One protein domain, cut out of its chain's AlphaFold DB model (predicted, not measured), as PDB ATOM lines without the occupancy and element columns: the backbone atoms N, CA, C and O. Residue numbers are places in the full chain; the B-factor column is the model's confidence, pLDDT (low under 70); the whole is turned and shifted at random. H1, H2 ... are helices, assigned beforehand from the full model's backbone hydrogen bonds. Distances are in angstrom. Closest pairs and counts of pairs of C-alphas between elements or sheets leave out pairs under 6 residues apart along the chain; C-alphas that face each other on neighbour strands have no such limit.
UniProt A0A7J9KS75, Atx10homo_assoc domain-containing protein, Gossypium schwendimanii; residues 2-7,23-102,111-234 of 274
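This is residues 2 to 7, 23 to 102 and 111 to 234 of the 274 residues of the protein "Atx10homo_assoc domain-containing protein" of Gossypium schwendimanii (UniProt A0A7J9KS75). Two layers of helices make the body: H2, H4, H8 and H11 stand side by side in a row and run the same way, and H3, H6, H9, H10 and H12 cover one face of that row. H1 sits at one end beside H2 and H3, and at the other end H7 lies off the body, with residues 144 to 150 sticking out. The printed part has 210 residues with twelve named helices, H1 to H12 in order along the chain, and no named strand; the class is all helix. It is compact, with a radius of gyration of the C-alphas of 17.2 A and spans of 52 by 39 by 25 A.

The longest helix by residues is H4, residues 82 to 99, 25.6 A from first to last C-alpha, beginning at (-16.137, 66.568, 6.492). H3 is residues 50 to 66, 24.9 A; H2 is residues 26 to 41, 22.8 A; H8 is residues 164 to 176, 18.8 A; H11 is residues 208 to 220, 18.2 A; H6 is residues 122 to 132, 15.6 A. The shorter ones are H1, residues 2 to 7, with C-alpha 2 at (-3.835, 57.174, -2.636); H5, residues 113 to 119; H7, residues 137 to 145; H9, residues 180 to 188; H10, residues 191 to 196; and H12, residues 224 to 231, with C-alpha 231 at (-22.880, 28.352, 27.632).

H4 touches H2 at a shallow tilt of 24 degrees, the same way, with C-alphas 29 and 86 closest at 4.8 A. H3 and H4 form a helical hairpin at a steep tilt of 40 degrees, C-alphas 60 and 87 being closest at 5.2 A. H4 touches H8, the hub, with C-alphas 95 and 171 closest at 4.9 A. H8 touches H11 at a shallow tilt of 20 degrees, C-alphas 173 and 215 being closest at 3.6 A, and touches H6 opposite ways, C-alphas 126 and 168 being closest at 5.9 A. H3, H4, H6 and H8 form an up and down bundle, each running against the one before. H10 touches H11, C-alphas 195 and 212 being closest at 6.0 A; H9 and H12 only just touch, with 3 pairs of C-alphas within 8 A. H5 touches H3, C-alphas 50 and 113 being closest at 5.2 A; H1 only just touches H2, with 3 pairs. H7 touches no helix. Every O i to N i+4 pair is within hydrogen-bond range in H2, H3, H4, H5, H6, H8, H9, H10 and H11; the counts are 1 of 2 in H1, 4 of 5 in H7 and 2 of 4 in H12.

The C-alphas farthest apart, of Glu 45 and Asn 148, are 54.3 A apart. Residues 8 to 22 and 103 to 110 are not printed, with C-alpha gaps of 12.2 A and 11.5 A. The links H3 to H4, H7 to H8 and H10 to H11 are long. The mean pLDDT of the printed part is 88.5; residues 2 to 7, 101 to 102, 111 and 141 to 155 are under 70.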
ATOM      1  N   PHE A   2      -4.189  57.319  -4.054       57.19
ATOM      2  CA  PHE A   2      -3.835  57.174  -2.636       57.19
ATOM      3  C   PHE A   2      -2.776  58.153  -2.105       57.19
ATOM      4  O   PHE A   2      -2.891  58.595  -0.971       57.19
ATOM      5  N   PHE A   3      -1.813  58.589  -2.925       54.75
ATOM      6  CA  PHE A   3      -0.803  59.577  -2.510       54.75
ATOM      7  C   PHE A   3      -1.428  60.893  -2.003       54.75
ATOM      8  O   PHE A   3      -1.081  61.365  -0.926       54.75
ATOM      9  N   LYS A   4      -2.463  61.400  -2.694       62.12
ATOM     10  CA  LYS A   4      -3.195  62.615  -2.291       62.12
ATOM     11  C   LYS A   4      -3.996  62.464  -0.990       62.12
ATOM     12  O   LYS A   4      -4.317  63.470  -0.370       62.12
ATOM     13  N   LEU A   5      -4.322  61.239  -0.557       64.88
ATOM     14  CA  LEU A   5      -4.952  61.016   0.756       64.88
ATOM     15  C   LEU A   5      -3.965  61.261   1.898       64.88
ATOM     16  O   LEU A   5      -4.364  61.741   2.956       64.88
ATOM     17  N   CYS A   6      -2.688  60.939   1.679       62.19
ATOM     18  CA  CYS A   6      -1.654  60.948   2.711       62.19
ATOM     19  C   CYS A   6      -0.779  62.228   2.683       62.19
ATOM     20  O   CYS A   6       0.051  62.404   3.569       62.19
ATOM     21  N   GLU A   7      -0.958  63.136   1.711       57.34
ATOM     22  CA  GLU A   7      -0.177  64.386   1.563       57.34
ATOM     23  C   GLU A   7      -0.532  65.504   2.563       57.34
ATOM     24  O   GLU A   7       0.263  66.420   2.749       57.34
ATOM     25  N   VAL A  23      -8.881  70.198   9.706       80.31
ATOM     26  CA  VAL A  23      -7.949  69.039   9.687       80.31
ATOM     27  C   VAL A  23      -8.097  68.174   8.430       80.31
ATOM     28  O   VAL A  23      -7.116  67.610   7.950       80.31
ATOM     29  N   PHE A  24      -9.308  68.075   7.881       89.62
ATOM     30  CA  PHE A  24      -9.576  67.295   6.676       89.62
ATOM     31  C   PHE A  24     -10.251  68.144   5.608       89.62
ATOM     32  O   PHE A  24     -11.100  68.979   5.918       89.62
ATOM     33  N   SER A  25      -9.900  67.902   4.347       90.62
ATOM     34  CA  SER A  25     -10.466  68.625   3.210       90.62
ATOM     35  C   SER A  25     -11.690  67.913   2.625       90.62
ATOM     36  O   SER A  25     -11.847  66.692   2.729       90.62
ATOM     37  N   SER A  26     -12.563  68.676   1.962       90.69
ATOM     38  CA  SER A  26     -13.738  68.117   1.276       90.69
ATOM     39  C   SER A  26     -13.347  67.146   0.152       90.69
ATOM     40  O   SER A  26     -14.022  66.145  -0.084       90.69
ATOM     41  N   GLU A  27     -12.199  67.384  -0.483       91.44
ATOM     42  CA  GLU A  27     -11.608  66.522  -1.502       91.44
ATOM     43  C   GLU A  27     -11.157  65.190  -0.904       91.44
ATOM     44  O   GLU A  27     -11.332  64.158  -1.548       91.44
ATOM     45  N   GLN A  28     -10.621  65.179   0.324       91.06
ATOM     46  CA  GLN A  28     -10.277  63.936   1.021       91.06
ATOM     47  C   GLN A  28     -11.528  63.108   1.329       91.06
ATOM     48  O   GLN A  28     -11.538  61.907   1.055       91.06
ATOM     49  N   ALA A  29     -12.595  63.737   1.836       93.94
ATOM     50  CA  ALA A  29     -13.870  63.058   2.084       93.94
ATOM     51  C   ALA A  29     -14.457  62.475   0.788       93.94
ATOM     52  O   ALA A  29     -14.839  61.304   0.741       93.94
ATOM     53  N   PHE A  30     -14.465  63.266  -0.289       94.62
ATOM     54  CA  PHE A  30     -14.916  62.822  -1.606       94.62
ATOM     55  C   PHE A  30     -14.077  61.652  -2.128       94.62
ATOM     56  O   PHE A  30     -14.620  60.674  -2.637       94.62
ATOM     57  N   LEU A  31     -12.756  61.721  -1.972       95.06
ATOM     58  CA  LEU A  31     -11.842  60.686  -2.432       95.06
ATOM     59  C   LEU A  31     -12.050  59.358  -1.697       95.06
ATOM     60  O   LEU A  31     -12.120  58.311  -2.340       95.06
ATOM     61  N   LEU A  32     -12.187  59.405  -0.368       96.38
ATOM     62  CA  LEU A  32     -12.490  58.231   0.453       96.38
ATOM     63  C   LEU A  32     -13.851  57.634   0.100       96.38
ATOM     64  O   LEU A  32     -13.955  56.414   0.013       96.38
ATOM     65  N   ARG A  33     -14.859  58.469  -0.185       97.12
ATOM     66  CA  ARG A  33     -16.157  57.994  -0.676       97.12
ATOM     67  C   ARG A  33     -15.998  57.158  -1.943       97.12
ATOM     68  O   ARG A  33     -16.409  56.004  -1.950       97.12
ATOM     69  N   ILE A  34     -15.348  57.705  -2.972       95.31
ATOM     70  CA  ILE A  34     -15.147  56.996  -4.247       95.31
ATOM     71  C   ILE A  34     -14.387  55.682  -4.031       95.31
ATOM     72  O   ILE A  34     -14.738  54.660  -4.611       95.31
ATOM     73  N   ILE A  35     -13.363  55.676  -3.175       94.06
ATOM     74  CA  ILE A  35     -12.611  54.453  -2.866       94.06
ATOM     75  C   ILE A  35     -13.492  53.425  -2.152       94.06
ATOM     76  O   ILE A  35     -13.438  52.250  -2.501       94.06
ATOM     77  N   SER A  36     -14.307  53.856  -1.187       95.31
ATOM     78  CA  SER A  36     -15.233  52.970  -0.478       95.31
ATOM     79  C   SER A  36     -16.270  52.350  -1.419       95.31
ATOM     80  O   SER A  36     -16.542  51.159  -1.326       95.31
ATOM     81  N   GLU A  37     -16.779  53.119  -2.387       94.50
ATOM     82  CA  GLU A  37     -17.713  52.632  -3.409       94.50
ATOM     83  C   GLU A  37     -17.039  51.589  -4.314       94.50
ATOM     84  O   GLU A  37     -17.567  50.491  -4.488       94.50
ATOM     85  N   ILE A  38     -15.830  51.882  -4.813       92.12
ATOM     86  CA  ILE A  38     -15.060  50.959  -5.663       92.12
ATOM     87  C   ILE A  38     -14.760  49.646  -4.931       92.12
ATOM     88  O   ILE A  38     -14.916  48.573  -5.515       92.12
ATOM     89  N   LEU A  39     -14.311  49.714  -3.675       91.12
ATOM     90  CA  LEU A  39     -13.977  48.521  -2.897       91.12
ATOM     91  C   LEU A  39     -15.212  47.682  -2.588       91.12
ATOM     92  O   LEU A  39     -15.151  46.463  -2.719       91.12
ATOM     93  N   ASN A  40     -16.331  48.317  -2.250       89.56
ATOM     94  CA  ASN A  40     -17.576  47.614  -1.976       89.56
ATOM     95  C   ASN A  40     -18.136  46.916  -3.232       89.56
ATOM     96  O   ASN A  40     -18.606  45.785  -3.145       89.56
ATOM     97  N   GLU A  41     -18.060  47.546  -4.410       89.94
ATOM     98  CA  GLU A  41     -18.517  46.940  -5.673       89.94
ATOM     99  C   GLU A  41     -17.586  45.837  -6.189       89.94
ATOM    100  O   GLU A  41     -18.037  44.885  -6.828       89.94
ATOM    101  N   ARG A  42     -16.279  45.955  -5.929       85.94
ATOM    102  CA  ARG A  42     -15.237  45.095  -6.509       85.94
ATOM    103  C   ARG A  42     -14.387  44.394  -5.455       85.94
ATOM    104  O   ARG A  42     -13.187  44.189  -5.654       85.94
ATOM    105  N   ILE A  43     -15.008  43.996  -4.348       80.69
ATOM    106  CA  ILE A  43     -14.309  43.473  -3.166       80.69
ATOM    107  C   ILE A  43     -13.422  42.255  -3.465       80.69
ATOM    108  O   ILE A  43     -12.376  42.090  -2.843       80.69
ATOM    109  N   ASN A  44     -13.798  41.451  -4.466       80.69
ATOM    110  CA  ASN A  44     -13.064  40.257  -4.897       80.69
ATOM    111  C   ASN A  44     -12.018  40.527  -5.996       80.69
ATOM    112  O   ASN A  44     -11.214  39.649  -6.299       80.69
ATOM    113  N   GLU A  45     -12.029  41.709  -6.617       83.38
ATOM    114  CA  GLU A  45     -11.150  42.055  -7.748       83.38
ATOM    115  C   GLU A  45     -10.027  43.016  -7.340       83.38
ATOM    116  O   GLU A  45      -8.945  42.999  -7.929       83.38
ATOM    117  N   VAL A  46     -10.274  43.870  -6.343       83.25
ATOM    118  CA  VAL A  46      -9.362  44.947  -5.951       83.25
ATOM    119  C   VAL A  46      -8.713  44.627  -4.612       83.25
ATOM    120  O   VAL A  46      -9.371  44.634  -3.577       83.25
ATOM    121  N   ARG A  47      -7.394  44.414  -4.611       82.56
ATOM    122  CA  ARG A  47      -6.606  44.305  -3.374       82.56
ATOM    123  C   ARG A  47      -6.036  45.656  -2.969       82.56
ATOM    124  O   ARG A  47      -5.438  46.355  -3.790       82.56
ATOM    125  N   VAL A  48      -6.193  46.001  -1.696       85.69
ATOM    126  CA  VAL A  48      -5.638  47.234  -1.129       85.69
ATOM    127  C   VAL A  48      -4.177  47.003  -0.720       85.69
ATOM    128  O   VAL A  48      -3.910  46.077   0.043       85.69
ATOM    129  N   PRO A  49      -3.217  47.825  -1.183       88.38
ATOM    130  CA  PRO A  49      -1.825  47.721  -0.745       88.38
ATOM    131  C   PRO A  49      -1.652  47.981   0.760       88.38
ATOM    132  O   PRO A  49      -2.332  48.843   1.320       88.38
ATOM    133  N   ASN A  50      -0.673  47.329   1.394       88.50
ATOM    134  CA  ASN A  50      -0.360  47.463   2.828       88.50
ATOM    135  C   ASN A  50      -0.225  48.931   3.282       88.50
ATOM    136  O   ASN A  50      -0.834  49.347   4.265       88.50
ATOM    137  N   GLU A  51       0.531  49.736   2.532       89.19
ATOM    138  CA  GLU A  51       0.749  51.167   2.802       89.19
ATOM    139  C   GLU A  51      -0.559  51.966   2.772       89.19
ATOM    140  O   GLU A  51      -0.778  52.877   3.569       89.19
ATOM    141  N   THR A  52      -1.460  51.593   1.861       89.88
ATOM    142  CA  THR A  52      -2.771  52.224   1.732       89.88
ATOM    143  C   THR A  52      -3.666  51.852   2.906       89.88
ATOM    144  O   THR A  52      -4.274  52.740   3.498       89.88
ATOM    145  N   ALA A  53      -3.712  50.573   3.285       92.31
ATOM    146  CA  ALA A  53      -4.479  50.116   4.440       92.31
ATOM    147  C   ALA A  53      -4.024  50.818   5.732       92.31
ATOM    148  O   ALA A  53      -4.854  51.316   6.493       92.31
ATOM    149  N   LEU A  54      -2.708  50.955   5.932       93.00
ATOM    150  CA  LEU A  54      -2.140  51.717   7.046       93.00
ATOM    151  C   LEU A  54      -2.494  53.205   6.994       93.00
ATOM    152  O   LEU A  54      -2.852  53.777   8.023       93.00
ATOM    153  N   CYS A  55      -2.423  53.836   5.818       94.00
ATOM    154  CA  CYS A  55      -2.804  55.241   5.683       94.00
ATOM    155  C   CYS A  55      -4.289  55.443   6.030       94.00
ATOM    156  O   CYS A  55      -4.614  56.358   6.786       94.00
ATOM    157  N   VAL A  56      -5.184  54.557   5.574       95.69
ATOM    158  CA  VAL A  56      -6.616  54.603   5.923       95.69
ATOM    159  C   VAL A  56      -6.829  54.406   7.426       95.69
ATOM    160  O   VAL A  56      -7.586  55.162   8.034       95.69
ATOM    161  N   LEU A  57      -6.124  53.460   8.058       96.19
ATOM    162  CA  LEU A  57      -6.178  53.274   9.510       96.19
ATOM    163  C   LEU A  57      -5.714  54.528  10.268       96.19
ATOM    164  O   LEU A  57      -6.355  54.940  11.235       96.19
ATOM    165  N   GLY A  58      -4.632  55.166   9.819       95.06
ATOM    166  CA  GLY A  58      -4.141  56.420  10.394       95.06
ATOM    167  C   GLY A  58      -5.144  57.569  10.251       95.06
ATOM    168  O   GLY A  58      -5.389  58.300  11.211       95.06
ATOM    169  N   ILE A  59      -5.774  57.702   9.079       95.56
ATOM    170  CA  ILE A  59      -6.848  58.676   8.841       95.56
ATOM    171  C   ILE A  59      -8.021  58.416   9.792       95.56
ATOM    172  O   ILE A  59      -8.459  59.347  10.470       95.56
ATOM    173  N   PHE A  60      -8.469  57.163   9.904       97.44
ATOM    174  CA  PHE A  60      -9.551  56.776  10.802       97.44
ATOM    175  C   PHE A  60      -9.240  57.156  12.257       97.44
ATOM    176  O   PHE A  60     -10.007  57.904  12.865       97.44
ATOM    177  N   LYS A  61      -8.081  56.750  12.794       96.12
ATOM    178  CA  LYS A  61      -7.676  57.074  14.176       96.12
ATOM    179  C   LYS A  61      -7.658  58.581  14.449       96.12
ATOM    180  O   LYS A  61      -8.164  59.022  15.478       96.12
ATOM    181  N   ARG A  62      -7.124  59.386  13.522       94.44
ATOM    182  CA  ARG A  62      -7.120  60.853  13.661       94.44
ATOM    183  C   ARG A  62      -8.527  61.430  13.622       94.44
ATOM    184  O   ARG A  62      -8.870  62.250  14.465       94.44
ATOM    185  N   SER A  63      -9.357  60.974  12.687       95.06
ATOM    186  CA  SER A  63     -10.739  61.447  12.575       95.06
ATOM    187  C   SER A  63     -11.568  61.143  13.826       95.06
ATOM    188  O   SER A  63     -12.286  62.019  14.296       95.06
ATOM    189  N   VAL A  64     -11.362  59.982  14.455       94.81
ATOM    190  CA  VAL A  64     -11.984  59.620  15.738       94.81
ATOM    191  C   VAL A  64     -11.622  60.600  16.857       94.81
ATOM    192  O   VAL A  64     -12.470  60.891  17.693       94.81
ATOM    193  N   SER A  65     -10.395  61.132  16.880       92.50
ATOM    194  CA  SER A  65      -9.980  62.100  17.911       92.50
ATOM    195  C   SER A  65     -10.592  63.498  17.745       92.50
ATOM    196  O   SER A  65     -10.524  64.303  18.669       92.50
ATOM    197  N   ILE A  66     -11.170  63.787  16.575       91.38
ATOM    198  CA  ILE A  66     -11.673  65.116  16.197       91.38
ATOM    199  C   ILE A  66     -13.202  65.144  16.144       91.38
ATOM    200  O   ILE A  66     -13.806  66.179  16.414       91.38
ATOM    201  N   VAL A  67     -13.840  64.036  15.761       93.31
ATOM    202  CA  VAL A  67     -15.300  63.963  15.651       93.31
ATOM    203  C   VAL A  67     -15.952  64.091  17.027       93.31
ATOM    204  O   VAL A  67     -15.583  63.399  17.974       93.31
ATOM    205  N   ASP A  68     -16.969  64.948  17.110       91.00
ATOM    206  CA  ASP A  68     -17.822  65.065  18.288       91.00
ATOM    207  C   ASP A  68     -18.822  63.898  18.356       91.00
ATOM    208  O   ASP A  68     -19.646  63.700  17.462       91.00
ATOM    209  N   PHE A  69     -18.761  63.142  19.451       93.44
ATOM    210  CA  PHE A  69     -19.685  62.051  19.763       93.44
ATOM    211  C   PHE A  69     -20.822  62.490  20.708       93.44
ATOM    212  O   PHE A  69     -21.574  61.650  21.197       93.44
ATOM    213  N   GLY A  70     -20.961  63.785  21.000       89.50
ATOM    214  CA  GLY A  70     -22.014  64.336  21.856       89.50
ATOM    215  C   GLY A  70     -23.361  64.535  21.156       89.50
ATOM    216  O   GLY A  70     -24.390  64.647  21.825       89.50
ATOM    217  N   ALA A  71     -23.391  64.547  19.820       85.88
ATOM    218  CA  ALA A  71     -24.599  64.774  19.031       85.88
ATOM    219  C   ALA A  71     -25.069  63.505  18.305       85.88
ATOM    220  O   ALA A  71     -24.296  62.807  17.653       85.88
ATOM    221  N   ARG A  72     -26.378  63.217  18.371       85.88
ATOM    222  CA  ARG A  72     -26.972  62.101  17.621       85.88
ATOM    223  C   ARG A  72     -27.039  62.432  16.131       85.88
ATOM    224  O   ARG A  72     -27.596  63.462  15.746       85.88
ATOM    225  N   ALA A  73     -26.566  61.506  15.305       88.12
ATOM    226  CA  ALA A  73     -26.697  61.572  13.858       88.12
ATOM    227  C   ALA A  73     -28.139  61.733  13.364       88.12
ATOM    228  O   ALA A  73     -29.068  61.092  13.858       88.12
ATOM    229  N   LYS A  74     -28.307  62.523  12.300       89.56
ATOM    230  CA  LYS A  74     -29.590  62.684  11.594       89.56
ATOM    231  C   LYS A  74     -29.671  61.862  10.306       89.56
ATOM    232  O   LYS A  74     -30.770  61.515   9.882       89.56
ATOM    233  N   SER A  75     -28.533  61.515   9.710       94.06
ATOM    234  CA  SER A  75     -28.432  60.812   8.427       94.06
ATOM    235  C   SER A  75     -27.330  59.752   8.450       94.06
ATOM    236  O   SER A  75     -26.511  59.704   9.371       94.06
ATOM    237  N   GLY A  76     -27.322  58.888   7.432       95.44
ATOM    238  CA  GLY A  76     -26.137  58.104   7.084       95.44
ATOM    239  C   GLY A  76     -25.092  58.967   6.373       95.44
ATOM    240  O   GLY A  76     -25.252  60.184   6.269       95.44
ATOM    241  N   LEU A  77     -24.039  58.324   5.876       96.19
ATOM    242  CA  LEU A  77     -23.024  58.974   5.048       96.19
ATOM    243  C   LEU A  77     -23.575  59.266   3.634       96.19
ATOM    244  O   LEU A  77     -24.286  58.418   3.088       96.19
ATOM    245  N   PRO A  78     -23.233  60.415   3.018       96.38
ATOM    246  CA  PRO A  78     -22.531  61.553   3.615       96.38
ATOM    247  C   PRO A  78     -23.432  62.350   4.578       96.38
ATOM    248  O   PRO A  78     -24.636  62.489   4.366       96.38
ATOM    249  N   THR A  79     -22.830  62.901   5.627       94.19
ATOM    250  CA  THR A  79     -23.500  63.643   6.709       94.19
ATOM    251  C   THR A  79     -23.458  65.157   6.531       94.19
ATOM    252  O   THR A  79     -24.203  65.871   7.202       94.19
ATOM    253  N   GLY A  80     -22.584  65.657   5.651       91.38
ATOM    254  CA  GLY A  80     -22.313  67.087   5.495       91.38
ATOM    255  C   GLY A  80     -21.250  67.624   6.458       91.38
ATOM    256  O   GLY A  80     -20.869  68.784   6.337       91.38
ATOM    257  N   SER A  81     -20.741  66.794   7.377       93.25
ATOM    258  CA  SER A  81     -19.547  67.095   8.169       93.25
ATOM    259  C   SER A  81     -18.344  66.367   7.581       93.25
ATOM    260  O   SER A  81     -18.294  65.137   7.574       93.25
ATOM    261  N   THR A  82     -17.344  67.122   7.121       94.44
ATOM    262  CA  THR A  82     -16.137  66.568   6.492       94.44
ATOM    263  C   THR A  82     -15.412  65.577   7.403       94.44
ATOM    264  O   THR A  82     -14.988  64.521   6.943       94.44
ATOM    265  N   SER A  83     -15.286  65.872   8.701       94.12
ATOM    266  CA  SER A  83     -14.589  64.995   9.653       94.12
ATOM    267  C   SER A  83     -15.338  63.681   9.889       94.12
ATOM    268  O   SER A  83     -14.716  62.617   9.913       94.12
ATOM    269  N   VAL A  84     -16.669  63.740  10.002       96.00
ATOM    270  CA  VAL A  84     -17.528  62.554  10.151       96.00
ATOM    271  C   VAL A  84     -17.506  61.714   8.879       96.00
ATOM    272  O   VAL A  84     -17.404  60.491   8.961       96.00
ATOM    273  N   ASP A  85     -17.538  62.356   7.713       96.69
ATOM    274  CA  ASP A  85     -17.523  61.668   6.425       96.69
ATOM    275  C   ASP A  85     -16.178  60.975   6.176       96.69
ATOM    276  O   ASP A  85     -16.147  59.800   5.810       96.69
ATOM    277  N   VAL A  86     -15.059  61.647   6.466       96.81
ATOM    278  CA  VAL A  86     -13.718  61.041   6.427       96.81
ATOM    279  C   VAL A  86     -13.628  59.835   7.359       96.81
ATOM    280  O   VAL A  86     -13.148  58.780   6.940       96.81
ATOM    281  N   MET A  87     -14.107  59.963   8.599       97.12
ATOM    282  CA  MET A  87     -14.118  58.857   9.556       97.12
ATOM    283  C   MET A  87     -14.950  57.681   9.048       97.12
ATOM    284  O   MET A  87     -14.481  56.544   9.055       97.12
ATOM    285  N   GLY A  88     -16.172  57.956   8.593       97.75
ATOM    286  CA  GLY A  88     -17.122  56.945   8.157       97.75
ATOM    287  C   GLY A  88     -16.661  56.193   6.913       97.75
ATOM    288  O   GLY A  88     -16.649  54.965   6.913       97.75
ATOM    289  N   TYR A  89     -16.197  56.897   5.877       98.25
ATOM    290  CA  TYR A  89     -15.672  56.229   4.683       98.25
ATOM    291  C   TYR A  89     -14.371  55.472   4.968       98.25
ATOM    292  O   TYR A  89     -14.189  54.377   4.441       98.25
ATOM    293  N   SER A  90     -13.499  55.983   5.848       97.81
ATOM    294  CA  SER A  90     -12.311  55.231   6.284       97.81
ATOM    295  C   SER A  90     -12.698  53.937   7.005       97.81
ATOM    296  O   SER A  90     -12.097  52.894   6.759       97.81
ATOM    297  N   LEU A  91     -13.733  53.982   7.849       97.94
ATOM    298  CA  LEU A  91     -14.256  52.807   8.543       97.94
ATOM    299  C   LEU A  91     -14.830  51.771   7.567       97.94
ATOM    300  O   LEU A  91     -14.537  50.585   7.698       97.94
ATOM    301  N   ILE A  92     -15.601  52.207   6.566       97.00
ATOM    302  CA  ILE A  92     -16.145  51.326   5.518       97.00
ATOM    303  C   ILE A  92     -15.014  50.657   4.729       97.00
ATOM    304  O   ILE A  92     -15.040  49.446   4.537       97.00
ATOM    305  N   ILE A  93     -13.982  51.413   4.343       96.31
ATOM    306  CA  ILE A  93     -12.816  50.852   3.649       96.31
ATOM    307  C   ILE A  93     -12.123  49.795   4.520       96.31
ATOM    308  O   ILE A  93     -11.809  48.715   4.031       96.31
ATOM    309  N   LEU A  94     -11.912  50.066   5.816       96.25
ATOM    310  CA  LEU A  94     -11.316  49.094   6.743       96.25
ATOM    311  C   LEU A  94     -12.175  47.834   6.888       96.25
ATOM    312  O   LEU A  94     -11.637  46.730   6.912       96.25
ATOM    313  N   ARG A  95     -13.504  47.980   6.944       95.19
ATOM    314  CA  ARG A  95     -14.444  46.851   6.951       95.19
ATOM    315  C   ARG A  95     -14.272  45.969   5.727       95.19
ATOM    316  O   ARG A  95     -14.207  44.750   5.888       95.19
ATOM    317  N   ASP A  96     -14.189  46.578   4.551       93.12
ATOM    318  CA  ASP A  96     -14.069  45.849   3.292       93.12
ATOM    319  C   ASP A  96     -12.696  45.179   3.179       93.12
ATOM    320  O   ASP A  96     -12.631  44.011   2.816       93.12
ATOM    321  N   ILE A  97     -11.614  45.841   3.612       91.62
ATOM    322  CA  ILE A  97     -10.279  45.223   3.717       91.62
ATOM    323  C   ILE A  97     -10.311  44.008   4.653       91.62
ATOM    324  O   ILE A  97      -9.790  42.955   4.303       91.62
ATOM    325  N   CYS A  98     -10.951  44.110   5.822       91.19
ATOM    326  CA  CYS A  98     -11.055  42.984   6.755       91.19
ATOM    327  C   CYS A  98     -11.934  41.838   6.230       91.19
ATOM    328  O   CYS A  98     -11.786  40.710   6.698       91.19
ATOM    329  N   ALA A  99     -12.862  42.123   5.311       89.69
ATOM    330  CA  ALA A  99     -13.724  41.129   4.672       89.69
ATOM    331  C   ALA A  99     -13.051  40.410   3.498       89.69
ATOM    332  O   ALA A  99     -13.560  39.379   3.056       89.69
ATOM    333  N   GLN A 100     -11.939  40.941   2.979       83.94
ATOM    334  CA  GLN A 100     -11.156  40.260   1.959       83.94
ATOM    335  C   GLN A 100     -10.556  39.010   2.595       83.94
ATOM    336  O   GLN A 100      -9.565  39.067   3.323       83.94
ATOM    337  N   ASP A 101     -11.218  37.876   2.355       66.00
ATOM    338  CA  ASP A 101     -10.721  36.572   2.757       66.00
ATOM    339  C   ASP A 101      -9.295  36.451   2.222       66.00
ATOM    340  O   ASP A 101      -9.036  36.681   1.033       66.00
ATOM    341  N   GLY A 102      -8.368  36.105   3.114       58.41
ATOM    342  CA  GLY A 102      -7.048  35.647   2.727       58.41
ATOM    343  C   GLY A 102      -7.253  34.387   1.906       58.41
ATOM    344  O   GLY A 102      -7.270  33.292   2.462       58.41
ATOM    345  N   VAL A 111       3.867  40.062   4.410       63.38
ATOM    346  CA  VAL A 111       3.046  40.429   5.577       63.38
ATOM    347  C   VAL A 111       1.606  40.639   5.114       63.38
ATOM    348  O   VAL A 111       1.360  41.499   4.261       63.38
ATOM    349  N   ASP A 112       0.678  39.854   5.664       79.94
ATOM    350  CA  ASP A 112      -0.748  39.987   5.385       79.94
ATOM    351  C   ASP A 112      -1.221  41.392   5.794       79.94
ATOM    352  O   ASP A 112      -0.899  41.878   6.884       79.94
ATOM    353  N   VAL A 113      -1.973  42.065   4.915       84.38
ATOM    354  CA  VAL A 113      -2.551  43.398   5.180       84.38
ATOM    355  C   VAL A 113      -3.323  43.368   6.495       84.38
ATOM    356  O   VAL A 113      -3.285  44.318   7.275       84.38
ATOM    357  N   PHE A 114      -4.008  42.257   6.750       82.94
ATOM    358  CA  PHE A 114      -4.783  42.070   7.955       82.94
ATOM    359  C   PHE A 114      -3.907  42.000   9.216       82.94
ATOM    360  O   PHE A 114      -4.153  42.745  10.165       82.94
ATOM    361  N   ASP A 115      -2.845  41.186   9.214       85.44
ATOM    362  CA  ASP A 115      -1.892  41.105  10.333       85.44
ATOM    363  C   ASP A 115      -1.245  42.465  10.624       85.44
ATOM    364  O   ASP A 115      -1.018  42.832  11.782       85.44
ATOM    365  N   LEU A 116      -0.999  43.252   9.576       88.50
ATOM    366  CA  LEU A 116      -0.496  44.612   9.696       88.50
ATOM    367  C   LEU A 116      -1.506  45.541  10.387       88.50
ATOM    368  O   LEU A 116      -1.122  46.296  11.281       88.50
ATOM    369  N   LEU A 117      -2.788  45.480  10.016       91.25
ATOM    370  CA  LEU A 117      -3.851  46.262  10.660       91.25
ATOM    371  C   LEU A 117      -4.041  45.871  12.132       91.25
ATOM    372  O   LEU A 117      -4.193  46.749  12.985       91.25
ATOM    373  N   LEU A 118      -3.984  44.574  12.446       88.94
ATOM    374  CA  LEU A 118      -4.045  44.077  13.821       88.94
ATOM    375  C   LEU A 118      -2.866  44.556  14.663       88.94
ATOM    376  O   LEU A 118      -3.065  45.063  15.765       88.94
ATOM    377  N   SER A 119      -1.649  44.458  14.119       89.25
ATOM    378  CA  SER A 119      -0.424  44.936  14.776       89.25
ATOM    379  C   SER A 119      -0.444  46.448  15.022       89.25
ATOM    380  O   SER A 119       0.331  46.957  15.824       89.25
ATOM    381  N   ASN A 120      -1.338  47.169  14.340       91.44
ATOM    382  CA  ASN A 120      -1.582  48.594  14.508       91.44
ATOM    383  C   ASN A 120      -2.891  48.872  15.271       91.44
ATOM    384  O   ASN A 120      -3.533  49.897  15.039       91.44
ATOM    385  N   ASP A 121      -3.289  48.005  16.203       92.38
ATOM    386  CA  ASP A 121      -4.387  48.220  17.158       92.38
ATOM    387  C   ASP A 121      -5.787  48.399  16.546       92.38
ATOM    388  O   ASP A 121      -6.667  48.968  17.197       92.38
ATOM    389  N   LEU A 122      -6.047  47.923  15.320       94.94
ATOM    390  CA  LEU A 122      -7.380  48.058  14.717       94.94
ATOM    391  C   LEU A 122      -8.472  47.480  15.634       94.94
ATOM    392  O   LEU A 122      -9.425  48.182  15.969       94.94
ATOM    393  N   THR A 123      -8.312  46.240  16.105       93.56
ATOM    394  CA  THR A 123      -9.281  45.580  17.002       93.56
ATOM    395  C   THR A 123      -9.537  46.397  18.267       93.56
ATOM    396  O   THR A 123     -10.682  46.544  18.690       93.56
ATOM    397  N   ASN A 124      -8.487  46.994  18.833       94.12
ATOM    398  CA  ASN A 124      -8.558  47.759  20.077       94.12
ATOM    399  C   ASN A 124      -9.321  49.053  19.912       94.12
ATOM    400  O   ASN A 124     -10.198  49.355  20.722       94.12
ATOM    401  N   VAL A 125      -9.034  49.783  18.839       96.44
ATOM    402  CA  VAL A 125      -9.741  51.023  18.534       96.44
ATOM    403  C   VAL A 125     -11.222  50.738  18.295       96.44
ATOM    404  O   VAL A 125     -12.069  51.418  18.869       96.44
ATOM    405  N   ILE A 126     -11.552  49.706  17.513       97.75
ATOM    406  CA  ILE A 126     -12.943  49.379  17.177       97.75
ATOM    407  C   ILE A 126     -13.728  48.886  18.401       97.75
ATOM    408  O   ILE A 126     -14.851  49.341  18.620       97.75
ATOM    409  N   LEU A 127     -13.144  48.009  19.228       96.31
ATOM    410  CA  LEU A 127     -13.775  47.551  20.471       96.31
ATOM    411  C   LEU A 127     -13.992  48.696  21.461       96.31
ATOM    412  O   LEU A 127     -15.077  48.799  22.027       96.31
ATOM    413  N   SER A 128     -12.993  49.563  21.644       95.69
ATOM    414  CA  SER A 128     -13.097  50.713  22.555       95.69
ATOM    415  C   SER A 128     -14.198  51.668  22.104       95.69
ATOM    416  O   SER A 128     -15.019  52.095  22.908       95.69
ATOM    417  N   LEU A 129     -14.280  51.940  20.797       96.44
ATOM    418  CA  LEU A 129     -15.354  52.757  20.242       96.44
ATOM    419  C   LEU A 129     -16.726  52.139  20.484       96.44
ATOM    420  O   LEU A 129     -17.622  52.846  20.926       96.44
ATOM    421  N   LEU A 130     -16.897  50.840  20.223       96.44
ATOM    422  CA  LEU A 130     -18.180  50.175  20.441       96.44
ATOM    423  C   LEU A 130     -18.575  50.163  21.924       96.44
ATOM    424  O   LEU A 130     -19.753  50.333  22.231       96.44
ATOM    425  N   HIS A 131     -17.605  49.974  22.819       93.94
ATOM    426  CA  HIS A 131     -17.809  49.993  24.265       93.94
ATOM    427  C   HIS A 131     -18.248  51.376  24.770       93.94
ATOM    428  O   HIS A 131     -19.132  51.467  25.616       93.94
ATOM    429  N   ASP A 132     -17.657  52.448  24.239       93.44
ATOM    430  CA  ASP A 132     -17.969  53.820  24.652       93.44
ATOM    431  C   ASP A 132     -19.331  54.320  24.141       93.44
ATOM    432  O   ASP A 132     -19.838  55.333  24.634       93.44
ATOM    433  N   LEU A 133     -19.909  53.662  23.129       93.19
ATOM    434  CA  LEU A 133     -21.217  54.028  22.594       93.19
ATOM    435  C   LEU A 133     -22.338  53.712  23.588       93.19
ATOM    436  O   LEU A 133     -22.299  52.725  24.319       93.19
ATOM    437  N   GLU A 134     -23.412  54.502  23.545       89.25
ATOM    438  CA  GLU A 134     -24.652  54.159  24.250       89.25
ATOM    439  C   GLU A 134     -25.147  52.743  23.884       89.25
ATOM    440  O   GLU A 134     -24.813  52.227  22.817       89.25
ATOM    441  N   PRO A 135     -25.978  52.080  24.699       87.94
ATOM    442  CA  PRO A 135     -26.603  50.829  24.279       87.94
ATOM    443  C   PRO A 135     -27.506  51.018  23.040       87.94
ATOM    444  O   PRO A 135     -28.056  52.108  22.844       87.94
ATOM    445  N   PRO A 136     -27.725  49.967  22.223       88.12
ATOM    446  CA  PRO A 136     -28.705  49.983  21.133       88.12
ATOM    447  C   PRO A 136     -30.091  50.470  21.567       88.12
ATOM    448  O   PRO A 136     -30.501  50.297  22.719       88.12
ATOM    449  N   ALA A 137     -30.846  51.055  20.635       81.44
ATOM    450  CA  ALA A 137     -32.071  51.793  20.946       81.44
ATOM    451  C   ALA A 137     -33.110  50.983  21.745       81.44
ATOM    452  O   ALA A 137     -33.733  51.527  22.659       81.44
ATOM    453  N   ILE A 138     -33.273  49.692  21.435       76.94
ATOM    454  CA  ILE A 138     -34.199  48.794  22.145       76.94
ATOM    455  C   ILE A 138     -33.763  48.586  23.599       76.94
ATOM    456  O   ILE A 138     -34.587  48.719  24.498       76.94
ATOM    457  N   ILE A 139     -32.468  48.357  23.835       76.25
ATOM    458  CA  ILE A 139     -31.905  48.174  25.182       76.25
ATOM    459  C   ILE A 139     -32.024  49.476  25.990       76.25
ATOM    460  O   ILE A 139     -32.365  49.475  27.172       76.25
ATOM    461  N   ARG A 140     -31.816  50.625  25.343       74.25
ATOM    462  CA  ARG A 140     -31.998  51.935  25.978       74.25
ATOM    463  C   ARG A 140     -33.449  52.190  26.388       74.25
ATOM    464  O   ARG A 140     -33.671  52.725  27.471       74.25
ATOM    465  N   LYS A 141     -34.424  51.858  25.533       69.38
ATOM    466  CA  LYS A 141     -35.856  52.003  25.854       69.38
ATOM    467  C   LYS A 141     -36.222  51.157  27.076       69.38
ATOM    468  O   LYS A 141     -36.845  51.679  27.986       69.38
ATOM    469  N   THR A 142     -35.747  49.913  27.145       64.06
ATOM    470  CA  THR A 142     -35.996  49.039  28.303       64.06
ATOM    471  C   THR A 142     -35.389  49.544  29.606       64.06
ATOM    472  O   THR A 142     -36.021  49.436  30.648       64.06
ATOM    473  N   LEU A 143     -34.181  50.115  29.560       64.56
ATOM    474  CA  LEU A 143     -33.475  50.569  30.765       64.56
ATOM    475  C   LEU A 143     -34.044  51.867  31.353       64.56
ATOM    476  O   LEU A 143     -33.952  52.077  32.557       64.56
ATOM    477  N   LYS A 144     -34.616  52.748  30.522       59.34
ATOM    478  CA  LYS A 144     -35.200  54.018  30.990       59.34
ATOM    479  C   LYS A 144     -36.495  53.834  31.780       59.34
ATOM    480  O   LYS A 144     -36.814  54.692  32.595       59.34
ATOM    481  N   ASP A 145     -37.203  52.733  31.551       53.69
ATOM    482  CA  ASP A 145     -38.520  52.497  32.141       53.69
ATOM    483  C   ASP A 145     -38.462  51.588  33.383       53.69
ATOM    484  O   ASP A 145     -39.430  51.529  34.139       53.69
ATOM    485  N   SER A 146     -37.333  50.905  33.633       50.28
ATOM    486  CA  SER A 146     -37.221  49.898  34.695       50.28
ATOM    487  C   SER A 146     -36.884  50.432  36.091       50.28
ATOM    488  O   SER A 146     -37.153  49.716  37.043       50.28
ATOM    489  N   GLU A 147     -36.322  51.634  36.269       45.62
ATOM    490  CA  GLU A 147     -36.064  52.211  37.604       45.62
ATOM    491  C   GLU A 147     -35.590  53.678  37.515       45.62
ATOM    492  O   GLU A 147     -34.817  54.029  36.627       45.62
ATOM    493  N   ASN A 148     -35.943  54.504  38.514       42.09
ATOM    494  CA  ASN A 148     -35.268  55.764  38.900       42.09
ATOM    495  C   ASN A 148     -33.803  55.526  39.350       42.09
ATOM    496  O   ASN A 148     -33.323  56.117  40.316       42.09
ATOM    497  N   ARG A 149     -33.081  54.617  38.696       39.72
ATOM    498  CA  ARG A 149     -31.640  54.493  38.831       39.72
ATOM    499  C   ARG A 149     -31.043  55.359  37.743       39.72
ATOM    500  O   ARG A 149     -31.045  54.992  36.569       39.72
ATOM    501  N   GLU A 150     -30.489  56.490  38.159       38.28
ATOM    502  CA  GLU A 150     -29.323  57.054  37.494       38.28
ATOM    503  C   GLU A 150     -28.253  55.952  37.456       38.28
ATOM    504  O   GLU A 150     -27.366  55.863  38.302       38.28
ATOM    505  N   LEU A 151     -28.346  55.050  36.472       41.97
ATOM    506  CA  LEU A 151     -27.146  54.463  35.916       41.97
ATOM    507  C   LEU A 151     -26.276  55.671  35.609       41.97
ATOM    508  O   LEU A 151     -26.763  56.605  34.970       41.97
ATOM    509  N   ASN A 152     -25.048  55.681  36.124       42.28
ATOM    510  CA  ASN A 152     -24.020  56.640  35.745       42.28
ATOM    511  C   ASN A 152     -23.831  56.546  34.221       42.28
ATOM    512  O   ASN A 152     -22.891  55.929  33.731       42.28
ATOM    513  N   LEU A 153     -24.742  57.154  33.460       47.28
ATOM    514  CA  LEU A 153     -24.682  57.409  32.032       47.28
ATOM    515  C   LEU A 153     -23.729  58.596  31.849       47.28
ATOM    516  O   LEU A 153     -24.052  59.601  31.222       47.28
ATOM    517  N   GLY A 154     -22.569  58.518  32.506       42.44
ATOM    518  CA  GLY A 154     -21.492  59.467  32.345       42.44
ATOM    519  C   GLY A 154     -21.060  59.403  30.891       42.44
ATOM    520  O   GLY A 154     -20.604  58.361  30.436       42.44
ATOM    521  N   SER A 155     -21.284  60.501  30.167       56.03
ATOM    522  CA  SER A 155     -20.766  60.790  28.825       56.03
ATOM    523  C   SER A 155     -20.706  59.590  27.864       56.03
ATOM    524  O   SER A 155     -19.663  59.320  27.267       56.03
ATOM    525  N   THR A 156     -21.805  58.854  27.695       77.06
ATOM    526  CA  THR A 156     -21.847  57.776  26.697       77.06
ATOM    527  C   THR A 156     -21.877  58.388  25.300       77.06
ATOM    528  O   THR A 156     -22.683  59.277  25.019       77.06
ATOM    529  N   LYS A 157     -20.975  57.934  24.429       91.38
ATOM    530  CA  LYS A 157     -20.826  58.458  23.072       91.38
ATOM    531  C   LYS A 157     -22.058  58.104  22.234       91.38
ATOM    532  O   LYS A 157     -22.607  57.005  22.321       91.38
ATOM    533  N   LEU A 158     -22.501  59.034  21.398       92.94
ATOM    534  CA  LEU A 158     -23.575  58.831  20.431       92.94
ATOM    535  C   LEU A 158     -23.001  58.447  19.069       92.94
ATOM    536  O   LEU A 158     -21.850  58.731  18.755       92.94
ATOM    537  N   CYS A 159     -23.814  57.795  18.238       94.69
ATOM    538  CA  CYS A 159     -23.397  57.471  16.877       94.69
ATOM    539  C   CYS A 159     -23.285  58.762  16.033       94.69
ATOM    540  O   CYS A 159     -24.287  59.477  15.913       94.69
ATOM    541  N   PRO A 160     -22.120  59.029  15.412       95.19
ATOM    542  CA  PRO A 160     -21.849  60.231  14.619       95.19
ATOM    543  C   PRO A 160     -22.536  60.204  13.243       95.19
ATOM    544  O   PRO A 160     -22.830  61.252  12.674       95.19
ATOM    545  N   TYR A 161     -22.868  59.014  12.729       96.62
ATOM    546  CA  TYR A 161     -23.738  58.818  11.566       96.62
ATOM    547  C   TYR A 161     -24.618  57.565  11.741       96.62
ATOM    548  O   TYR A 161     -24.290  56.662  12.518       96.62
ATOM    549  N   LYS A 162     -25.741  57.488  11.015       96.31
ATOM    550  CA  LYS A 162     -26.607  56.294  11.000       96.31
ATOM    551  C   LYS A 162     -25.902  55.124  10.310       96.31
ATOM    552  O   LYS A 162     -25.521  55.234   9.147       96.31
ATOM    553  N   GLY A 163     -25.750  54.006  11.013       96.19
ATOM    554  CA  GLY A 163     -25.002  52.829  10.569       96.19
ATOM    555  C   GLY A 163     -23.610  52.688  11.187       96.19
ATOM    556  O   GLY A 163     -23.004  51.631  11.028       96.19
ATOM    557  N   PHE A 164     -23.120  53.684  11.938       97.31
ATOM    558  CA  PHE A 164     -21.783  53.640  12.542       97.31
ATOM    559  C   PHE A 164     -21.573  52.411  13.431       97.31
ATOM    560  O   PHE A 164     -20.588  51.693  13.283       97.31
ATOM    561  N   ARG A 165     -22.532  52.114  14.318       97.19
ATOM    562  CA  ARG A 165     -22.452  50.948  15.207       97.19
ATOM    563  C   ARG A 165     -22.388  49.646  14.416       97.19
ATOM    564  O   ARG A 165     -21.588  48.776  14.747       97.19
ATOM    565  N   ARG A 166     -23.214  49.515  13.373       97.31
ATOM    566  CA  ARG A 166     -23.196  48.344  12.484       97.31
ATOM    567  C   ARG A 166     -21.811  48.165  11.866       97.31
ATOM    568  O   ARG A 166     -21.302  47.051  11.867       97.31
ATOM    569  N   ASP A 167     -21.206  49.237  11.363       97.94
ATOM    570  CA  ASP A 167     -19.896  49.162  10.710       97.94
ATOM    571  C   ASP A 167     -18.791  48.714  11.684       97.94
ATOM    572  O   ASP A 167     -17.969  47.873  11.321       97.94
ATOM    573  N   LEU A 168     -18.822  49.177  12.944       98.31
ATOM    574  CA  LEU A 168     -17.921  48.682  13.997       98.31
ATOM    575  C   LEU A 168     -18.103  47.174  14.236       98.31
ATOM    576  O   LEU A 168     -17.128  46.421  14.251       98.31
ATOM    577  N   VAL A 169     -19.351  46.719  14.393       98.31
ATOM    578  CA  VAL A 169     -19.673  45.300  14.630       98.31
ATOM    579  C   VAL A 169     -19.235  44.426  13.454       98.31
ATOM    580  O   VAL A 169     -18.709  43.332  13.676       98.31
ATOM    581  N   ALA A 170     -19.405  44.914  12.224       97.69
ATOM    582  CA  ALA A 170     -18.991  44.221  11.011       97.69
ATOM    583  C   ALA A 170     -17.471  44.014  10.961       97.69
ATOM    584  O   ALA A 170     -17.016  42.903  10.696       97.69
ATOM    585  N   ILE A 171     -16.679  45.043  11.292       97.25
ATOM    586  CA  ILE A 171     -15.215  44.911  11.360       97.25
ATOM    587  C   ILE A 171     -14.810  43.863  12.390       97.25
ATOM    588  O   ILE A 171     -14.004  42.995  12.070       97.25
ATOM    589  N   ILE A 172     -15.386  43.895  13.597       96.94
ATOM    590  CA  ILE A 172     -15.068  42.909  14.644       96.94
ATOM    591  C   ILE A 172     -15.341  41.485  14.137       96.94
ATOM    592  O   ILE A 172     -14.499  40.600  14.298       96.94
ATOM    593  N   GLY A 173     -16.486  41.269  13.482       96.38
ATOM    594  CA  GLY A 173     -16.853  39.970  12.919       96.38
ATOM    595  C   GLY A 173     -15.911  39.496  11.822       96.38
ATOM    596  O   GLY A 173     -15.506  38.332  11.825       96.38
ATOM    597  N   ASN A 174     -15.536  40.391  10.911       94.88
ATOM    598  CA  ASN A 174     -14.597  40.094   9.832       94.88
ATOM    599  C   ASN A 174     -13.196  39.789  10.383       94.88
ATOM    600  O   ASN A 174     -12.542  38.844   9.945       94.88
ATOM    601  N   CYS A 175     -12.757  40.530  11.404       93.50
ATOM    602  CA  CYS A 175     -11.480  40.291  12.063       93.50
ATOM    603  C   CYS A 175     -11.426  38.923  12.760       93.50
ATOM    604  O   CYS A 175     -10.405  38.239  12.690       93.50
ATOM    605  N   ALA A 176     -12.520  38.510  13.404       94.56
ATOM    606  CA  ALA A 176     -12.601  37.264  14.166       94.56
ATOM    607  C   ALA A 176     -12.704  35.992  13.307       94.56
ATOM    608  O   ALA A 176     -12.470  34.893  13.816       94.56
ATOM    609  N   TYR A 177     -13.080  36.108  12.030       93.38
ATOM    610  CA  TYR A 177     -13.344  34.952  11.177       93.38
ATOM    611  C   TYR A 177     -12.105  34.060  11.032       93.38
ATOM    612  O   TYR A 177     -11.093  34.483  10.482       93.38
ATOM    613  N   ARG A 178     -12.191  32.820  11.539       90.56
ATOM    614  CA  ARG A 178     -11.130  31.792  11.490       90.56
ATOM    615  C   ARG A 178      -9.771  32.226  12.068       90.56
ATOM    616  O   ARG A 178      -8.740  31.664  11.700       90.56
ATOM    617  N   ARG A 179      -9.753  33.180  13.004       89.94
ATOM    618  CA  ARG A 179      -8.520  33.709  13.617       89.94
ATOM    619  C   ARG A 179      -8.569  33.620  15.140       89.94
ATOM    620  O   ARG A 179      -9.027  34.540  15.815       89.94
ATOM    621  N   LYS A 180      -8.080  32.504  15.694       93.50
ATOM    622  CA  LYS A 180      -8.166  32.211  17.140       93.50
ATOM    623  C   LYS A 180      -7.489  33.268  18.019       93.50
ATOM    624  O   LYS A 180      -8.047  33.634  19.046       93.50
ATOM    625  N   ASN A 181      -6.351  33.819  17.597       92.81
ATOM    626  CA  ASN A 181      -5.670  34.907  18.309       92.81
ATOM    627  C   ASN A 181      -6.571  36.142  18.496       92.81
ATOM    628  O   ASN A 181      -6.670  36.667  19.601       92.81
ATOM    629  N   VAL A 182      -7.274  36.561  17.440       93.81
ATOM    630  CA  VAL A 182      -8.217  37.689  17.487       93.81
ATOM    631  C   VAL A 182      -9.439  37.341  18.334       93.81
ATOM    632  O   VAL A 182      -9.878  38.144  19.154       93.81
ATOM    633  N   GLN A 183      -9.981  36.132  18.169       97.06
ATOM    634  CA  GLN A 183     -11.105  35.645  18.972       97.06
ATOM    635  C   GLN A 183     -10.786  35.658  20.477       97.06
ATOM    636  O   GLN A 183     -11.634  36.057  21.279       97.06
ATOM    637  N   ASP A 184      -9.579  35.235  20.858       96.69
ATOM    638  CA  ASP A 184      -9.120  35.212  22.248       96.69
ATOM    639  C   ASP A 184      -8.871  36.624  22.790       96.69
ATOM    640  O   ASP A 184      -9.281  36.919  23.915       96.69
ATOM    641  N   GLU A 185      -8.279  37.523  21.998       95.62
ATOM    642  CA  GLU A 185      -8.110  38.931  22.379       95.62
ATOM    643  C   GLU A 185      -9.465  39.603  22.654       95.62
ATOM    644  O   GLU A 185      -9.641  40.265  23.681       95.62
ATOM    645  N   ILE A 186     -10.447  39.397  21.770       96.81
ATOM    646  CA  ILE A 186     -11.797  39.950  21.936       96.81
ATOM    647  C   ILE A 186     -12.453  39.387  23.206       96.81
ATOM    648  O   ILE A 186     -13.056  40.147  23.971       96.81
ATOM    649  N   ARG A 187     -12.311  38.081  23.485       96.75
ATOM    650  CA  ARG A 187     -12.814  37.470  24.730       96.75
ATOM    651  C   ARG A 187     -12.186  38.102  25.971       96.75
ATOM    652  O   ARG A 187     -12.919  38.443  26.896       96.75
ATOM    653  N   GLN A 188     -10.865  38.285  25.993       96.00
ATOM    654  CA  GLN A 188     -10.147  38.871  27.137       96.00
ATOM    655  C   GLN A 188     -10.615  40.296  27.465       96.00
ATOM    656  O   GLN A 188     -10.534  40.723  28.614       96.00
ATOM    657  N   LYS A 189     -11.161  41.015  26.479       94.50
ATOM    658  CA  LYS A 189     -11.697  42.378  26.624       94.50
ATOM    659  C   LYS A 189     -13.208  42.406  26.866       94.50
ATOM    660  O   LYS A 189     -13.849  43.425  26.640       94.50
ATOM    661  N   SER A 190     -13.792  41.288  27.306       91.88
ATOM    662  CA  SER A 190     -15.244  41.127  27.501       91.88
ATOM    663  C   SER A 190     -16.078  41.407  26.238       91.88
ATOM    664  O   SER A 190     -17.275  41.690  26.313       91.88
ATOM    665  N   GLY A 191     -15.470  41.285  25.054       94.69
ATOM    666  CA  GLY A 191     -16.100  41.624  23.782       94.69
ATOM    667  C   GLY A 191     -17.246  40.691  23.382       94.69
ATOM    668  O   GLY A 191     -18.131  41.109  22.643       94.69
ATOM    669  N   ILE A 192     -17.291  39.458  23.905       95.81
ATOM    670  CA  ILE A 192     -18.400  38.517  23.657       95.81
ATOM    671  C   ILE A 192     -19.717  39.081  24.211       95.81
ATOM    672  O   ILE A 192     -20.719  39.129  23.499       95.81
ATOM    673  N   LEU A 193     -19.709  39.559  25.460       92.81
ATOM    674  CA  LEU A 193     -20.889  40.163  26.086       92.81
ATOM    675  C   LEU A 193     -21.278  41.470  25.391       92.81
ATOM    676  O   LEU A 193     -22.460  41.717  25.157       92.81
ATOM    677  N   LEU A 194     -20.282  42.272  24.995       94.25
ATOM    678  CA  LEU A 194     -20.507  43.495  24.228       94.25
ATOM    679  C   LEU A 194     -21.188  43.204  22.880       94.25
ATOM    680  O   LEU A 194     -22.122  43.912  22.510       94.25
ATOM    681  N   LEU A 195     -20.776  42.158  22.153       95.94
ATOM    682  CA  LEU A 195     -21.398  41.787  20.875       95.94
ATOM    683  C   LEU A 195     -22.795  41.183  21.026       95.94
ATOM    684  O   LEU A 195     -23.654  41.432  20.179       95.94
ATOM    685  N   LEU A 196     -23.059  40.447  22.108       94.75
ATOM    686  CA  LEU A 196     -24.402  39.938  22.403       94.75
ATOM    687  C   LEU A 196     -25.428  41.073  22.504       94.75
ATOM    688  O   LEU A 196     -26.534  40.946  21.981       94.75
ATOM    689  N   GLN A 197     -25.047  42.219  23.076       92.62
ATOM    690  CA  GLN A 197     -25.911  43.405  23.133       92.62
ATOM    691  C   GLN A 197     -26.262  43.958  21.745       92.62
ATOM    692  O   GLN A 197     -27.276  44.633  21.602       92.62
ATOM    693  N   GLN A 198     -25.462  43.669  20.716       95.38
ATOM    694  CA  GLN A 198     -25.694  44.149  19.352       95.38
ATOM    695  C   GLN A 198     -26.597  43.205  18.539       95.38
ATOM    696  O   GLN A 198     -26.972  43.529  17.418       95.38
ATOM    697  N   CYS A 199     -27.013  42.059  19.091       95.38
ATOM    698  CA  CYS A 199     -27.915  41.101  18.437       95.38
ATOM    699  C   CYS A 199     -29.395  41.540  18.501       95.38
ATOM    700  O   CYS A 199     -30.300  40.729  18.704       95.38
ATOM    701  N   VAL A 200     -29.656  42.836  18.333       92.56
ATOM    702  CA  VAL A 200     -30.982  43.458  18.423       92.56
ATOM    703  C   VAL A 200     -31.231  44.358  17.216       92.56
ATOM    704  O   VAL A 200     -30.306  44.797  16.540       92.56
ATOM    705  N   THR A 201     -32.503  44.615  16.921       91.25
ATOM    706  CA  THR A 201     -32.873  45.598  15.892       91.25
ATOM    707  C   THR A 201     -32.599  47.012  16.382       91.25
ATOM    708  O   THR A 201     -32.802  47.318  17.557       91.25
ATOM    709  N   ASP A 202     -32.166  47.876  15.471       91.50
ATOM    710  CA  ASP A 202     -31.867  49.276  15.749       91.50
ATOM    711  C   ASP A 202     -32.171  50.115  14.500       91.50
ATOM    712  O   ASP A 202     -31.602  49.881  13.434       91.50
ATOM    713  N   ASP A 203     -33.095  51.069  14.624       90.50
ATOM    714  CA  ASP A 203     -33.599  51.850  13.485       90.50
ATOM    715  C   ASP A 203     -32.528  52.773  12.877       90.50
ATOM    716  O   ASP A 203     -32.562  53.080  11.684       90.50
ATOM    717  N   ASP A 204     -31.558  53.212  13.686       91.75
ATOM    718  CA  ASP A 204     -30.442  54.039  13.227       91.75
ATOM    719  C   ASP A 204     -29.299  53.189  12.655       91.75
ATOM    720  O   ASP A 204     -28.380  53.731  12.039       91.75
ATOM    721  N   ASN A 205     -29.346  51.865  12.826       94.56
ATOM    722  CA  ASN A 205     -28.329  50.930  12.360       94.56
ATOM    723  C   ASN A 205     -28.979  49.726  11.653       94.56
ATOM    724  O   ASN A 205     -29.026  48.625  12.209       94.56
ATOM    725  N   PRO A 206     -29.444  49.903  10.400       92.69
ATOM    726  CA  PRO A 206     -30.009  48.812   9.612       92.69
ATOM    727  C   PRO A 206     -29.058  47.617   9.546       92.69
ATOM    728  O   PRO A 206     -27.861  47.802   9.347       92.69
ATOM    729  N   TYR A 207     -29.590  46.405   9.680       95.50
ATOM    730  CA  TYR A 207     -28.834  45.147   9.717       95.50
ATOM    731  C   TYR A 207     -27.907  44.937  10.929       95.50
ATOM    732  O   TYR A 207     -27.071  44.032  10.912       95.50
ATOM    733  N   LEU A 208     -28.016  45.751  11.989       97.25
ATOM    734  CA  LEU A 208     -27.201  45.570  13.196       97.25
ATOM    735  C   LEU A 208     -27.363  44.168  13.797       97.25
ATOM    736  O   LEU A 208     -26.363  43.549  14.149       97.25
ATOM    737  N   ARG A 209     -28.599  43.656  13.874       96.94
ATOM    738  CA  ARG A 209     -28.897  42.327  14.426       96.94
ATOM    739  C   ARG A 209     -28.153  41.235  13.664       96.94
ATOM    740  O   ARG A 209     -27.533  40.370  14.273       96.94
ATOM    741  N   GLU A 210     -28.234  41.274  12.342       97.88
ATOM    742  CA  GLU A 210     -27.642  40.303  11.432       97.88
ATOM    743  C   GLU A 210     -26.119  40.317  11.556       97.88
ATOM    744  O   GLU A 210     -25.509  39.261  11.725       97.88
ATOM    745  N   TRP A 211     -25.513  41.508  11.570       97.88
ATOM    746  CA  TRP A 211     -24.081  41.658  11.817       97.88
ATOM    747  C   TRP A 211     -23.683  41.205  13.225       97.88
ATOM    748  O   TRP A 211     -22.663  40.546  13.370       97.88
ATOM    749  N   GLY A 212     -24.493  41.473  14.251       97.81
ATOM    750  CA  GLY A 212     -24.261  40.979  15.610       97.81
ATOM    751  C   GLY A 212     -24.214  39.450  15.669       97.81
ATOM    752  O   GLY A 212     -23.262  38.879  16.202       97.81
ATOM    753  N   ILE A 213     -25.195  38.785  15.049       97.69
ATOM    754  CA  ILE A 213     -25.261  37.319  14.963       97.69
ATOM    755  C   ILE A 213     -24.070  36.767  14.171       97.69
ATOM    756  O   ILE A 213     -23.445  35.794  14.598       97.69
ATOM    757  N   TRP A 214     -23.732  37.391  13.040       97.50
ATOM    758  CA  TRP A 214     -22.601  36.987  12.207       97.50
ATOM    759  C   TRP A 214     -21.269  37.094  12.957       97.50
ATOM    760  O   TRP A 214     -20.493  36.137  13.002       97.50
ATOM    761  N   SER A 215     -21.028  38.228  13.612       97.81
ATOM    762  CA  SER A 215     -19.813  38.467  14.386       97.81
ATOM    763  C   SER A 215     -19.701  37.514  15.575       97.81
ATOM    764  O   SER A 215     -18.615  36.998  15.840       97.81
ATOM    765  N   LEU A 216     -20.815  37.202  16.248       97.62
ATOM    766  CA  LEU A 216     -20.836  36.200  17.312       97.62
ATOM    767  C   LEU A 216     -20.517  34.801  16.769       97.62
ATOM    768  O   LEU A 216     -19.669  34.111  17.325       97.62
ATOM    769  N   ARG A 217     -21.120  34.394  15.645       97.62
ATOM    770  CA  ARG A 217     -20.802  33.120  14.980       97.62
ATOM    771  C   ARG A 217     -19.305  33.016  14.668       97.62
ATOM    772  O   ARG A 217     -18.705  31.988  14.975       97.62
ATOM    773  N   ASN A 218     -18.693  34.076  14.143       96.94
ATOM    774  CA  ASN A 218     -17.256  34.108  13.853       96.94
ATOM    775  C   ASN A 218     -16.381  34.064  15.114       96.94
ATOM    776  O   ASN A 218     -15.316  33.452  15.084       96.94
ATOM    777  N   LEU A 219     -16.818  34.667  16.225       97.12
ATOM    778  CA  LEU A 219     -16.109  34.592  17.506       97.12
ATOM    779  C   LEU A 219     -16.133  33.201  18.140       97.12
ATOM    780  O   LEU A 219     -15.192  32.839  18.848       97.12
ATOM    781  N   LEU A 220     -17.219  32.457  17.939       97.50
ATOM    782  CA  LEU A 220     -17.432  31.141  18.546       97.50
ATOM    783  C   LEU A 220     -16.922  29.990  17.669       97.50
ATOM    784  O   LEU A 220     -16.700  28.884  18.167       97.50
ATOM    785  N   GLU A 221     -16.759  30.213  16.365       95.81
ATOM    786  CA  GLU A 221     -16.314  29.190  15.418       95.81
ATOM    787  C   GLU A 221     -14.922  28.659  15.790       95.81
ATOM    788  O   GLU A 221     -13.933  29.391  15.779       95.81
ATOM    789  N   GLY A 222     -14.851  27.364  16.114       95.94
ATOM    790  CA  GLY A 222     -13.596  26.682  16.444       95.94
ATOM    791  C   GLY A 222     -12.957  27.092  17.779       95.94
ATOM    792  O   GLY A 222     -11.815  26.712  18.025       95.94
ATOM    793  N   ASN A 223     -13.662  27.838  18.641       97.81
ATOM    794  CA  ASN A 223     -13.129  28.336  19.913       97.81
ATOM    795  C   ASN A 223     -14.000  27.898  21.100       97.81
ATOM    796  O   ASN A 223     -15.007  28.530  21.422       97.81
ATOM    797  N   ALA A 224     -13.606  26.796  21.744       97.75
ATOM    798  CA  ALA A 224     -14.340  26.203  22.862       97.75
ATOM    799  C   ALA A 224     -14.370  27.127  24.091       97.75
ATOM    800  O   ALA A 224     -15.374  27.198  24.793       97.75
ATOM    801  N   GLU A 225     -13.300  27.882  24.324       97.69
ATOM    802  CA  GLU A 225     -13.194  28.824  25.434       97.69
ATOM    803  C   GLU A 225     -14.186  29.982  25.279       97.69
ATOM    804  O   GLU A 225     -14.797  30.408  26.256       97.69
ATOM    805  N   ASN A 226     -14.398  30.459  24.049       97.81
ATOM    806  CA  ASN A 226     -15.427  31.454  23.754       97.81
ATOM    807  C   ASN A 226     -16.841  30.859  23.852       97.81
ATOM    808  O   ASN A 226     -17.746  31.519  24.361       97.81
ATOM    809  N   GLN A 227     -17.039  29.617  23.395       97.38
ATOM    810  CA  GLN A 227     -18.323  28.912  23.512       97.38
ATOM    811  C   GLN A 227     -18.735  28.718  24.970       97.38
ATOM    812  O   GLN A 227     -19.908  28.901  25.292       97.38
ATOM    813  N   GLN A 228     -17.777  28.420  25.852       96.00
ATOM    814  CA  GLN A 228     -18.042  28.246  27.275       96.00
ATOM    815  C   GLN A 228     -18.616  29.519  27.909       96.00
ATOM    816  O   GLN A 228     -19.602  29.437  28.632       96.00
ATOM    817  N   ILE A 229     -18.091  30.700  27.557       94.94
ATOM    818  CA  ILE A 229     -18.622  31.985  28.050       94.94
ATOM    819  C   ILE A 229     -20.112  32.138  27.734       94.94
ATOM    820  O   ILE A 229     -20.860  32.641  28.565       94.94
ATOM    821  N   VAL A 230     -20.550  31.714  26.545       92.81
ATOM    822  CA  VAL A 230     -21.964  31.783  26.144       92.81
ATOM    823  C   VAL A 230     -22.786  30.675  26.804       92.81
ATOM    824  O   VAL A 230     -23.923  30.924  27.195       92.81
ATOM    825  N   ALA A 231     -22.225  29.473  26.957       91.56
ATOM    826  CA  ALA A 231     -22.880  28.352  27.632       91.56
ATOM    827  C   ALA A 231     -23.137  28.625  29.124       91.56
ATOM    828  O   ALA A 231     -24.137  28.160  29.667       91.56
ATOM    829  N   ASP A 232     -22.271  29.413  29.760       91.88
ATOM    830  CA  ASP A 232     -22.392  29.806  31.166       91.88
ATOM    831  C   ASP A 232     -23.419  30.931  31.391       91.88
ATOM    832  O   ASP A 232     -23.737  31.263  32.537       91.88
ATOM    833  N   LEU A 233     -23.968  31.529  30.323       88.81
ATOM    834  CA  LEU A 233     -24.986  32.569  30.452       88.81
ATOM    835  C   LEU A 233     -26.301  31.983  30.958       88.81
ATOM    836  O   LEU A 233     -26.917  31.117  30.339       88.81
ATOM    837  N   GLN A 234     -26.772  32.536  32.070       78.69
ATOM    838  CA  GLN A 234     -28.047  32.174  32.669       78.69
ATOM    839  C   GLN A 234     -29.088  33.251  32.413       78.69
ATOM    840  O   GLN A 234     -28.834  34.446  32.574       78.69
TER     841      GLN A 234